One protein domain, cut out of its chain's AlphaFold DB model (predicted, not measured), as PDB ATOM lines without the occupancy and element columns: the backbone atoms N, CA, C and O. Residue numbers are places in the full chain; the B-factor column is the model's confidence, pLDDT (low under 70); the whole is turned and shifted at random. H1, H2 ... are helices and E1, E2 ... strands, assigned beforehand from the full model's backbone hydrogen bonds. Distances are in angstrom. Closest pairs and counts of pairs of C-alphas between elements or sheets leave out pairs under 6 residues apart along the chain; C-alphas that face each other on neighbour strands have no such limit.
ATOM      1  N   ASP A   9     -43.411  44.838  -1.102       90.94
ATOM      2  CA  ASP A   9     -42.010  45.124  -1.414       90.94
ATOM      3  C   ASP A   9     -41.865  46.472  -2.124       90.94
ATOM      4  O   ASP A   9     -42.310  46.657  -3.262       90.94
ATOM      5  N   PHE A  10     -41.176  47.408  -1.479       93.19
ATOM      6  CA  PHE A  10     -40.745  48.654  -2.099       93.19
ATOM      7  C   PHE A  10     -39.278  48.574  -2.506       93.19
ATOM      8  O   PHE A  10     -38.439  48.046  -1.778       93.19
ATOM      9  N   VAL A  11     -38.951  49.179  -3.644       96.88
ATOM     10  CA  VAL A  11     -37.564  49.457  -4.026       96.88
ATOM     11  C   VAL A  11     -37.426  50.953  -4.239       96.88
ATOM     12  O   VAL A  11     -38.186  51.550  -5.004       96.88
ATOM     13  N   VAL A  12     -36.461  51.557  -3.558       98.00
ATOM     14  CA  VAL A  12     -36.154  52.982  -3.654       98.00
ATOM     15  C   VAL A  12     -34.741  53.120  -4.204       98.00
ATOM     16  O   VAL A  12     -33.822  52.460  -3.723       98.00
ATOM     17  N   TYR A  13     -34.593  53.969  -5.220       97.88
ATOM     18  CA  TYR A  13     -33.338  54.198  -5.931       97.88
ATOM     19  C   TYR A  13     -32.762  55.584  -5.631       97.88
ATOM     20  O   TYR A  13     -33.513  56.555  -5.472       97.88
ATOM     21  N   GLY A  14     -31.433  55.653  -5.583       98.12
ATOM     22  CA  GLY A  14     -30.651  56.864  -5.363       98.12
ATOM     23  C   GLY A  14     -30.461  57.156  -3.882       98.12
ATOM     24  O   GLY A  14     -31.430  57.249  -3.122       98.12
ATOM     25  N   SER A  15     -29.213  57.339  -3.456       97.81
ATOM     26  CA  SER A  15     -28.823  57.440  -2.046       97.81
ATOM     27  C   SER A  15     -29.584  58.552  -1.335       97.81
ATOM     28  O   SER A  15     -30.157  58.340  -0.267       97.81
ATOM     29  N   LYS A  16     -29.709  59.721  -1.973       98.12
ATOM     30  CA  LYS A  16     -30.476  60.854  -1.431       98.12
ATOM     31  C   LYS A  16     -31.952  60.512  -1.187       98.12
ATOM     32  O   LYS A  16     -32.516  60.922  -0.172       98.12
ATOM     33  N   ASN A  17     -32.589  59.790  -2.107       98.19
ATOM     34  CA  ASN A  17     -33.989  59.389  -1.957       98.19
ATOM     35  C   ASN A  17     -34.130  58.303  -0.891       98.19
ATOM     36  O   ASN A  17     -35.052  58.374  -0.083       98.19
ATOM     37  N   CYS A  18     -33.199  57.348  -0.862       98.38
ATOM     38  CA  CYS A  18     -33.156  56.279   0.127       98.38
ATOM     39  C   CYS A  18     -33.093  56.847   1.545       98.38
ATOM     40  O   CYS A  18     -33.971  56.552   2.350       98.38
ATOM     41  N   PHE A  19     -32.145  57.747   1.826       98.38
ATOM     42  CA  PHE A  19     -32.043  58.389   3.140       98.38
ATOM     43  C   PHE A  19     -33.274  59.226   3.489       98.38
ATOM     44  O   PHE A  19     -33.718  59.215   4.636       98.38
ATOM     45  N   ARG A  20     -33.874  59.919   2.513       98.44
ATOM     46  CA  ARG A  20     -35.108  60.682   2.744       98.44
ATOM     47  C   ARG A  20     -36.276  59.771   3.121       98.44
ATOM     48  O   ARG A  20     -37.003  60.086   4.057       98.44
ATOM     49  N   VAL A  21     -36.470  58.671   2.396       98.12
ATOM     50  CA  VAL A  21     -37.538  57.704   2.689       98.12
ATOM     51  C   VAL A  21     -37.274  57.010   4.022       98.12
ATOM     52  O   VAL A  21     -38.183  56.949   4.841       98.12
ATOM     53  N   HIS A  22     -36.041  56.565   4.270       98.12
ATOM     54  CA  HIS A  22     -35.636  55.978   5.545       98.12
ATOM     55  C   HIS A  22     -35.946  56.919   6.719       98.12
ATOM     56  O   HIS A  22     -36.618  56.513   7.660       98.12
ATOM     57  N   GLY A  23     -35.535  58.191   6.644       97.94
ATOM     58  CA  GLY A  23     -35.799  59.177   7.699       97.94
ATOM     59  C   GLY A  23     -37.291  59.417   7.945       97.94
ATOM     60  O   GLY A  23     -37.733  59.411   9.089       97.94
ATOM     61  N   VAL A  24     -38.095  59.546   6.883       97.69
ATOM     62  CA  VAL A  24     -39.556  59.703   7.019       97.69
ATOM     63  C   VAL A  24     -40.193  58.461   7.643       97.69
ATOM     64  O   VAL A  24     -41.035  58.593   8.527       97.69
ATOM     65  N   LEU A  25     -39.801  57.258   7.215       97.38
ATOM     66  CA  LEU A  25     -40.310  56.016   7.798       97.38
ATOM     67  C   LEU A  25     -39.938  55.905   9.276       97.38
ATOM     68  O   LEU A  25     -40.790  55.544  10.082       97.38
ATOM     69  N   GLN A  26     -38.702  56.253   9.634       97.38
ATOM     70  CA  GLN A  26     -38.254  56.274  11.020       97.38
ATOM     71  C   GLN A  26     -39.128  57.206  11.867       97.38
ATOM     72  O   GLN A  26     -39.679  56.766  12.874       97.38
ATOM     73  N   GLU A  27     -39.323  58.452  11.430       97.38
ATOM     74  CA  GLU A  27     -40.161  59.416  12.148       97.38
ATOM     75  C   GLU A  27     -41.608  58.937  12.310       97.38
ATOM     76  O   GLU A  27     -42.183  59.067  13.391       97.38
ATOM     77  N   LEU A  28     -42.212  58.387  11.251       96.88
ATOM     78  CA  LEU A  28     -43.595  57.910  11.295       96.88
ATOM     79  C   LEU A  28     -43.752  56.693  12.214       96.88
ATOM     80  O   LEU A  28     -44.736  56.609  12.947       96.88
ATOM     81  N   LEU A  29     -42.778  55.775  12.214       96.00
ATOM     82  CA  LEU A  29     -42.761  54.613  13.107       96.00
ATOM     83  C   LEU A  29     -42.564  55.019  14.573       96.00
ATOM     84  O   LEU A  29     -43.202  54.444  15.451       96.00
ATOM     85  N   GLU A  30     -41.708  56.005  14.848       94.50
ATOM     86  CA  GLU A  30     -41.490  56.538  16.200       94.50
ATOM     87  C   GLU A  30     -42.730  57.269  16.736       94.50
ATOM     88  O   GLU A  30     -43.092  57.097  17.901       94.50
ATOM     89  N   LYS A  31     -43.413  58.045  15.883       94.50
ATOM     90  CA  LYS A  31     -44.635  58.790  16.234       94.50
ATOM     91  C   LYS A  31     -45.913  57.940  16.201       94.50
ATOM     92  O   LYS A  31     -46.948  58.411  16.661       94.50
ATOM     93  N   GLN A  32     -45.846  56.707  15.690       90.25
ATOM     94  CA  GLN A  32     -47.000  55.823  15.458       90.25
ATOM     95  C   GLN A  32     -48.082  56.486  14.587       90.25
ATOM     96  O   GLN A  32     -49.278  56.447  14.882       90.25
ATOM     97  N   GLU A  33     -47.647  57.132  13.506       90.94
ATOM     98  CA  GLU A  33     -48.504  57.862  12.572       90.94
ATOM     99  C   GLU A  33     -48.740  57.080  11.272       90.94
ATOM    100  O   GLU A  33     -48.094  56.074  10.987       90.94
ATOM    101  N   ALA A  34     -49.682  57.562  10.454       88.50
ATOM    102  CA  ALA A  34     -49.949  57.040   9.109       88.50
ATOM    103  C   ALA A  34     -50.244  55.526   9.049       88.50
ATOM    104  O   ALA A  34     -49.973  54.885   8.039       88.50
ATOM    105  N   GLU A  35     -50.814  54.961  10.119       94.31
ATOM    106  CA  GLU A  35     -51.129  53.527  10.230       94.31
ATOM    107  C   GLU A  35     -49.889  52.618  10.087       94.31
ATOM    108  O   GLU A  35     -50.013  51.443   9.723       94.31
ATOM    109  N   LEU A  36     -48.700  53.166  10.376       94.69
ATOM    110  CA  LEU A  36     -47.431  52.451  10.418       94.69
ATOM    111  C   LEU A  36     -47.123  51.967  11.837       94.69
ATOM    112  O   LEU A  36     -47.280  52.700  12.813       94.69
ATOM    113  N   ALA A  37     -46.638  50.735  11.944       95.00
ATOM    114  CA  ALA A  37     -46.222  50.146  13.211       95.00
ATOM    115  C   ALA A  37     -45.026  49.214  13.017       95.00
ATOM    116  O   ALA A  37     -44.948  48.491  12.024       95.00
ATOM    117  N   ARG A  38     -44.113  49.191  13.994       95.62
ATOM    118  CA  ARG A  38     -43.049  48.177  14.069       95.62
ATOM    119  C   ARG A  38     -43.656  46.783  14.268       95.62
ATOM    120  O   ARG A  38     -44.791  46.655  14.728       95.62
ATOM    121  N   LEU A  39     -42.883  45.746  13.943       95.12
ATOM    122  CA  LEU A  39     -43.271  44.368  14.247       95.12
ATOM    123  C   LEU A  39     -43.408  44.174  15.764       95.12
ATOM    124  O   LEU A  39     -42.575  44.653  16.538       95.12
ATOM    125  N   SER A  40     -44.449  43.461  16.188       94.94
ATOM    126  CA  SER A  40     -44.641  43.079  17.586       94.94
ATOM    127  C   SER A  40     -43.603  42.043  18.023       94.94
ATOM    128  O   SER A  40     -42.951  41.389  17.208       94.94
ATOM    129  N   VAL A  41     -43.469  41.834  19.333       96.25
ATOM    130  CA  VAL A  41     -42.577  40.800  19.878       96.25
ATOM    131  C   VAL A  41     -42.968  39.402  19.383       96.25
ATOM    132  O   VAL A  41     -42.099  38.577  19.107       96.25
ATOM    133  N   GLU A  42     -44.261  39.114  19.250       96.12
ATOM    134  CA  GLU A  42     -44.777  37.852  18.708       96.12
ATOM    135  C   GLU A  42     -44.420  37.685  17.226       96.12
ATOM    136  O   GLU A  42     -44.003  36.603  16.814       96.12
ATOM    137  N   GLU A  43     -44.524  38.759  16.441       95.06
ATOM    138  CA  GLU A  43     -44.144  38.774  15.024       95.06
ATOM    139  C   GLU A  43     -42.630  38.583  14.858       95.06
ATOM    140  O   GLU A  43     -42.194  37.761  14.053       95.06
ATOM    141  N   LEU A  44     -41.816  39.237  15.691       96.56
ATOM    142  CA  LEU A  44     -40.364  39.047  15.724       96.56
ATOM    143  C   LEU A  44     -39.974  37.625  16.158       96.56
ATOM    144  O   LEU A  44     -39.035  37.055  15.607       96.56
ATOM    145  N   LYS A  45     -40.706  37.007  17.095       96.50
ATOM    146  CA  LYS A  45     -40.518  35.591  17.469       96.50
ATOM    147  C   LYS A  45     -40.839  34.643  16.316       96.50
ATOM    148  O   LYS A  45     -40.127  33.657  16.130       96.50
ATOM    149  N   ARG A  46     -41.885  34.930  15.533       94.50
ATOM    150  CA  ARG A  46     -42.185  34.177  14.307       94.50
ATOM    151  C   ARG A  46     -41.045  34.325  13.298       94.50
ATOM    152  O   ARG A  46     -40.506  33.315  12.848       94.50
ATOM    153  N   LEU A  47     -40.621  35.560  13.032       93.00
ATOM    154  CA  LEU A  47     -39.531  35.877  12.107       93.00
ATOM    155  C   LEU A  47     -38.203  35.220  12.521       93.00
ATOM    156  O   LEU A  47     -37.445  34.756  11.670       93.00
ATOM    157  N   TYR A  48     -37.924  35.136  13.824       93.50
ATOM    158  CA  TYR A  48     -36.766  34.427  14.373       93.50
ATOM    159  C   TYR A  48     -36.748  32.951  13.952       93.50
ATOM    160  O   TYR A  48     -35.715  32.447  13.501       93.50
ATOM    161  N   GLY A  49     -37.897  32.274  14.060       90.81
ATOM    162  CA  GLY A  49     -38.065  30.884  13.638       90.81
ATOM    163  C   GLY A  49     -37.920  30.711  12.126       90.81
ATOM    164  O   GLY A  49     -37.171  29.846  11.682       90.81
ATOM    165  N   GLU A  50     -38.564  31.576  11.339       88.94
ATOM    166  CA  GLU A  50     -38.492  31.559   9.868       88.94
ATOM    167  C   GLU A  50     -37.069  31.770   9.340       88.94
ATOM    168  O   GLU A  50     -36.673  31.179   8.336       88.94
ATOM    169  N   ARG A  51     -36.274  32.603  10.020       86.69
ATOM    170  CA  ARG A  51     -34.879  32.872   9.649       86.69
ATOM    171  C   ARG A  51     -33.894  31.823  10.156       86.69
ATOM    172  O   ARG A  51     -32.704  31.959   9.853       86.69
ATOM    173  N   GLU A  52     -34.371  30.845  10.930       86.25
ATOM    174  CA  GLU A  52     -33.573  29.862  11.667       86.25
ATOM    175  C   GLU A  52     -32.369  30.499  12.378       86.25
ATOM    176  O   GLU A  52     -31.253  29.964  12.345       86.25
ATOM    177  N   ALA A  53     -32.591  31.679  12.967       83.19
ATOM    178  CA  ALA A  53     -31.528  32.529  13.479       83.19
ATOM    179  C   ALA A  53     -30.673  31.784  14.518       83.19
ATOM    180  O   ALA A  53     -31.182  31.061  15.372       83.19
ATOM    181  N   LYS A  54     -29.348  31.944  14.418       83.81
ATOM    182  CA  LYS A  54     -28.366  31.277  15.296       83.81
ATOM    183  C   LYS A  54     -27.892  32.155  16.459       83.81
ATOM    184  O   LYS A  54     -26.950  31.797  17.155       83.81
ATOM    185  N   VAL A  55     -28.531  33.305  16.642       86.50
ATOM    186  CA  VAL A  55     -28.259  34.271  17.714       86.50
ATOM    187  C   VAL A  55     -29.294  34.125  18.828       86.50
ATOM    188  O   VAL A  55     -30.301  33.457  18.626       86.50
ATOM    189  N   SER A  56     -29.089  34.735  20.000       92.06
ATOM    190  CA  SER A  56     -30.119  34.693  21.046       92.06
ATOM    191  C   SER A  56     -31.396  35.406  20.589       92.06
ATOM    192  O   SER A  56     -31.348  36.413  19.878       92.06
ATOM    193  N   LEU A  57     -32.556  34.894  21.013       93.88
ATOM    194  CA  LEU A  57     -33.851  35.499  20.693       93.88
ATOM    195  C   LEU A  57     -33.936  36.954  21.180       93.88
ATOM    196  O   LEU A  57     -34.489  37.803  20.490       93.88
ATOM    197  N   GLU A  58     -33.375  37.238  22.354       93.94
ATOM    198  CA  GLU A  58     -33.345  38.578  22.946       93.94
ATOM    199  C   GLU A  58     -32.600  39.567  22.046       93.94
ATOM    200  O   GLU A  58     -33.172  40.586  21.661       93.94
ATOM    201  N   LYS A  59     -31.374  39.226  21.622       91.75
ATOM    202  CA  LYS A  59     -30.588  40.073  20.713       91.75
ATOM    203  C   LYS A  59     -31.232  40.196  19.339       91.75
ATOM    204  O   LYS A  59     -31.211  41.267  18.741       91.75
ATOM    205  N   PHE A  60     -31.856  39.126  18.848       93.94
ATOM    206  CA  PHE A  60     -32.597  39.185  17.594       93.94
ATOM    207  C   PHE A  60     -33.766  40.173  17.665       93.94
ATOM    208  O   PHE A  60     -33.921  40.992  16.765       93.94
ATOM    209  N   ILE A  61     -34.581  40.116  18.723       95.69
ATOM    210  CA  ILE A  61     -35.703  41.045  18.921       95.69
ATOM    211  C   ILE A  61     -35.188  42.483  19.037       95.69
ATOM    212  O   ILE A  61     -35.773  43.380  18.436       95.69
ATOM    213  N   GLU A  62     -34.089  42.697  19.762       93.75
ATOM    214  CA  GLU A  62     -33.441  44.005  19.899       93.75
ATOM    215  C   GLU A  62     -33.019  44.580  18.532       93.75
ATOM    216  O   GLU A  62     -33.414  45.691  18.172       93.75
ATOM    217  N   GLN A  63     -32.260  43.817  17.738       93.81
ATOM    218  CA  GLN A  63     -31.703  44.289  16.466       93.81
ATOM    219  C   GLN A  63     -32.720  44.341  15.323       93.81
ATOM    220  O   GLN A  63     -32.659  45.244  14.491       93.81
ATOM    221  N   GLU A  64     -33.652  43.390  15.238       95.00
ATOM    222  CA  GLU A  64     -34.694  43.415  14.205       95.00
ATOM    223  C   GLU A  64     -35.806  44.403  14.552       95.00
ATOM    224  O   GLU A  64     -36.323  45.075  13.664       95.00
ATOM    225  N   GLY A  65     -36.151  44.550  15.834       94.81
ATOM    226  CA  GLY A  65     -37.222  45.443  16.277       94.81
ATOM    227  C   GLY A  65     -36.937  46.921  16.011       94.81
ATOM    228  O   GLY A  65     -37.873  47.696  15.810       94.81
ATOM    229  N   ARG A  66     -35.659  47.318  15.950       93.81
ATOM    230  CA  ARG A  66     -35.235  48.690  15.619       93.81
ATOM    231  C   ARG A  66     -35.220  49.003  14.118       93.81
ATOM    232  O   ARG A  66     -35.174  50.181  13.762       93.81
ATOM    233  N   LYS A  67     -35.331  47.999  13.241       95.50
ATOM    234  CA  LYS A  67     -35.255  48.211  11.789       95.50
ATOM    235  C   LYS A  67     -36.406  49.042  11.255       95.50
ATOM    236  O   LYS A  67     -37.531  48.949  11.737       95.50
ATOM    237  N   VAL A  68     -36.114  49.867  10.265       95.94
ATOM    238  CA  VAL A  68     -37.082  50.743   9.594       95.94
ATOM    239  C   VAL A  68     -37.511  50.133   8.261       95.94
ATOM    240  O   VAL A  68     -38.657  50.289   7.842       95.94
ATOM    241  N   ILE A  69     -36.618  49.373   7.623       95.94
ATOM    242  CA  ILE A  69     -36.872  48.693   6.347       95.94
ATOM    243  C   ILE A  69     -37.906  47.570   6.417       95.94
ATOM    244  O   ILE A  69     -38.341  47.125   5.363       95.94
ATOM    245  N   GLN A  70     -38.281  47.085   7.604       94.75
ATOM    246  CA  GLN A  70     -39.292  46.039   7.769       94.75
ATOM    247  C   GLN A  70     -40.261  46.416   8.890       94.75
ATOM    248  O   GLN A  70     -39.873  46.487  10.055       94.75
ATOM    249  N   ALA A  71     -41.524  46.651   8.540       95.25
ATOM    250  CA  ALA A  71     -42.568  47.030   9.491       95.25
ATOM    251  C   ALA A  71     -43.964  46.698   8.925       95.25
ATOM    252  O   ALA A  71     -44.076  45.933   7.966       95.25
ATOM    253  N   LYS A  72     -45.033  47.248   9.511       94.38
ATOM    254  CA  LYS A  72     -46.421  47.065   9.060       94.38
ATOM    255  C   LYS A  72     -47.078  48.371   8.648       94.38
ATOM    256  O   LYS A  72     -46.877  49.394   9.294       94.38
ATOM    257  N   PHE A  73     -47.937  48.289   7.638       93.94
ATOM    258  CA  PHE A  73     -48.925  49.304   7.281       93.94
ATOM    259  C   PHE A  73     -50.311  48.654   7.277       93.94
ATOM    260  O   PHE A  73     -50.526  47.709   6.521       93.94
ATOM    261  N   LYS A  74     -51.251  49.116   8.112       91.12
ATOM    262  CA  LYS A  74     -52.612  48.531   8.209       91.12
ATOM    263  C   LYS A  74     -52.613  46.997   8.375       91.12
ATOM    264  O   LYS A  74     -53.290  46.289   7.632       91.12
ATOM    265  N   ASP A  75     -51.786  46.491   9.291       87.56
ATOM    266  CA  ASP A  75     -51.563  45.055   9.562       87.56
ATOM    267  C   ASP A  75     -50.951  44.230   8.419       87.56
ATOM    268  O   ASP A  75     -50.893  43.001   8.479       87.56
ATOM    269  N   ARG A  76     -50.433  44.893   7.385       90.88
ATOM    270  CA  ARG A  76     -49.692  44.262   6.297       90.88
ATOM    271  C   ARG A  76     -48.199  44.504   6.465       90.88
ATOM    272  O   ARG A  76     -47.779  45.659   6.477       90.88
ATOM    273  N   GLU A  77     -47.409  43.436   6.562       92.62
ATOM    274  CA  GLU A  77     -45.947  43.552   6.549       92.62
ATOM    275  C   GLU A  77     -45.450  44.124   5.216       92.62
ATOM    276  O   GLU A  77     -45.961  43.793   4.140       92.62
ATOM    277  N   PHE A  78     -44.446  44.988   5.301       94.56
ATOM    278  CA  PHE A  78     -43.730  45.515   4.153       94.56
ATOM    279  C   PHE A  78     -42.223  45.398   4.355       94.56
ATOM    280  O   PHE A  78     -41.727  45.409   5.485       94.56
ATOM    281  N   PHE A  79     -41.505  45.353   3.240       95.06
ATOM    282  CA  PHE A  79     -40.060  45.464   3.184       95.06
ATOM    283  C   PHE A  79     -39.660  46.588   2.220       95.06
ATOM    284  O   PHE A  79     -40.222  46.728   1.134       95.06
ATOM    285  N   VAL A  80     -38.674  47.401   2.599       97.12
ATOM    286  CA  VAL A  80     -38.112  48.455   1.746       97.12
ATOM    287  C   VAL A  80     -36.670  48.117   1.416       97.12
ATOM    288  O   VAL A  80     -35.814  48.007   2.289       97.12
ATOM    289  N   ARG A  81     -36.382  47.988   0.123       97.62
ATOM    290  CA  ARG A  81     -35.028  47.828  -0.392       97.62
ATOM    291  C   ARG A  81     -34.489  49.169  -0.875       97.62
ATOM    292  O   ARG A  81     -34.986  49.718  -1.856       97.62
ATOM    293  N   PHE A  82     -33.435  49.650  -0.229       98.12
ATOM    294  CA  PHE A  82     -32.692  50.830  -0.663       98.12
ATOM    295  C   PHE A  82     -31.543  50.432  -1.591       98.12
ATOM    296  O   PHE A  82     -30.743  49.558  -1.255       98.12
ATOM    297  N   ILE A  83     -31.461  51.063  -2.761       97.62
ATOM    298  CA  ILE A  83     -30.465  50.783  -3.800       97.62
ATOM    299  C   ILE A  83     -29.816  52.099  -4.232       97.62
ATOM    300  O   ILE A  83     -30.510  53.070  -4.534       97.62
ATOM    301  N   LYS A  84     -28.481  52.130  -4.280       97.19
ATOM    302  CA  LYS A  84     -27.740  53.251  -4.871       97.19
ATOM    303  C   LYS A  84     -27.983  53.308  -6.377       97.19
ATOM    304  O   LYS A  84     -28.092  52.263  -7.025       97.19
ATOM    305  N   ASP A  85     -28.044  54.506  -6.941       96.12
ATOM    306  CA  ASP A  85     -28.064  54.648  -8.393       96.12
ATOM    307  C   ASP A  85     -26.732  54.157  -8.985       96.12
ATOM    308  O   ASP A  85     -25.684  54.310  -8.351       96.12
TER     309      ASP A  85
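Overview. This is residues 9 to 85 of the 194 residues of an uncharacterized protein of Thermoprotei archaeon (UniProt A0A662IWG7). What is the picture? The domain has two lobes: in one, the long helix H1 runs along one face of a small, twisted three-strand sheet whose other face is bare; in the other, two short helices, H2 and H3, cross each other, set off from that sheet. How is it made up? The printed part has 77 residues with three named helices and three named strands, in the order E1 H1 H2 H3 E2 E3, a mixed class of helices and strands. The sheet's order is E1 E3 E2, mixed, with E1 and E3 parallel and E3 and E2 antiparallel. How large is it? It is compact, with a radius of gyration of the C-alphas of 13.2 A and spans of 34 by 27 by 18 A.

Arrangement. How do the strands pair? E1, residues 9 to 13, is parallel to E3, residues 76 to 83, at 23 degrees, with N 10 and O 79 at 2.9 A and N 81 and O 10 at 2.8 A, within hydrogen-bond range. E3 and E2, residues 70 to 73, form an antiparallel hairpin at 133 degrees, with N 73 and O 76 at 2.9 A. The pairing is staggered: E3 pairs with E2 over residues 76 to 79 and with E1 over residues 79 to 83. Where is H1? H1, residues 15 to 31, is on the sheet at a height of 10.0 A over it, making two layers, a helix on one face of a sheet. It lies over E3 and E2 and runs along the strands, at 20 degrees to E3 on the local plane; the closest C-alphas of H1 and E3 are those of Cys 18 and Phe 82, 5.5 A apart. And the other helices? H2, residues 41 to 50, and H3, residues 57 to 65, touch, about perpendicular at 74 degrees, their closest C-alphas those of Leu 44 and Ile 61, 6.0 A apart. Both are not on the sheet and both are apart from H1. In H1, H2 and H3 every O i to N i+4 pair is within hydrogen-bond range.

Along the chain. Where does the first element begin? E1 begins at C-alpha 9, at (-42.010, 45.124, -1.414), and is 13.3 A long. How long are the helices? H1 runs 24.2 A from C-alpha 15, at (-28.823, 57.440, -2.046), to C-alpha 31; H2 is 14.2 A and H3 11.4 A long. Where does the last element end? E2 is 10.2 A long, and E3, 22.7 A long, ends at C-alpha 83, at (-30.465, 50.783, -3.800).

Size, cuts and confidence. How far does it reach? The two C-alphas farthest apart are those of Glu 42 and Asp 85, 36.0 A. Are there cuts or long links? The printed part has no cut and no long link; residues 50 to 55, of which 50 belongs to H2, stand free. Is confidence low anywhere? The mean pLDDT of the printed part is 94.4, and no printed residue is under 70.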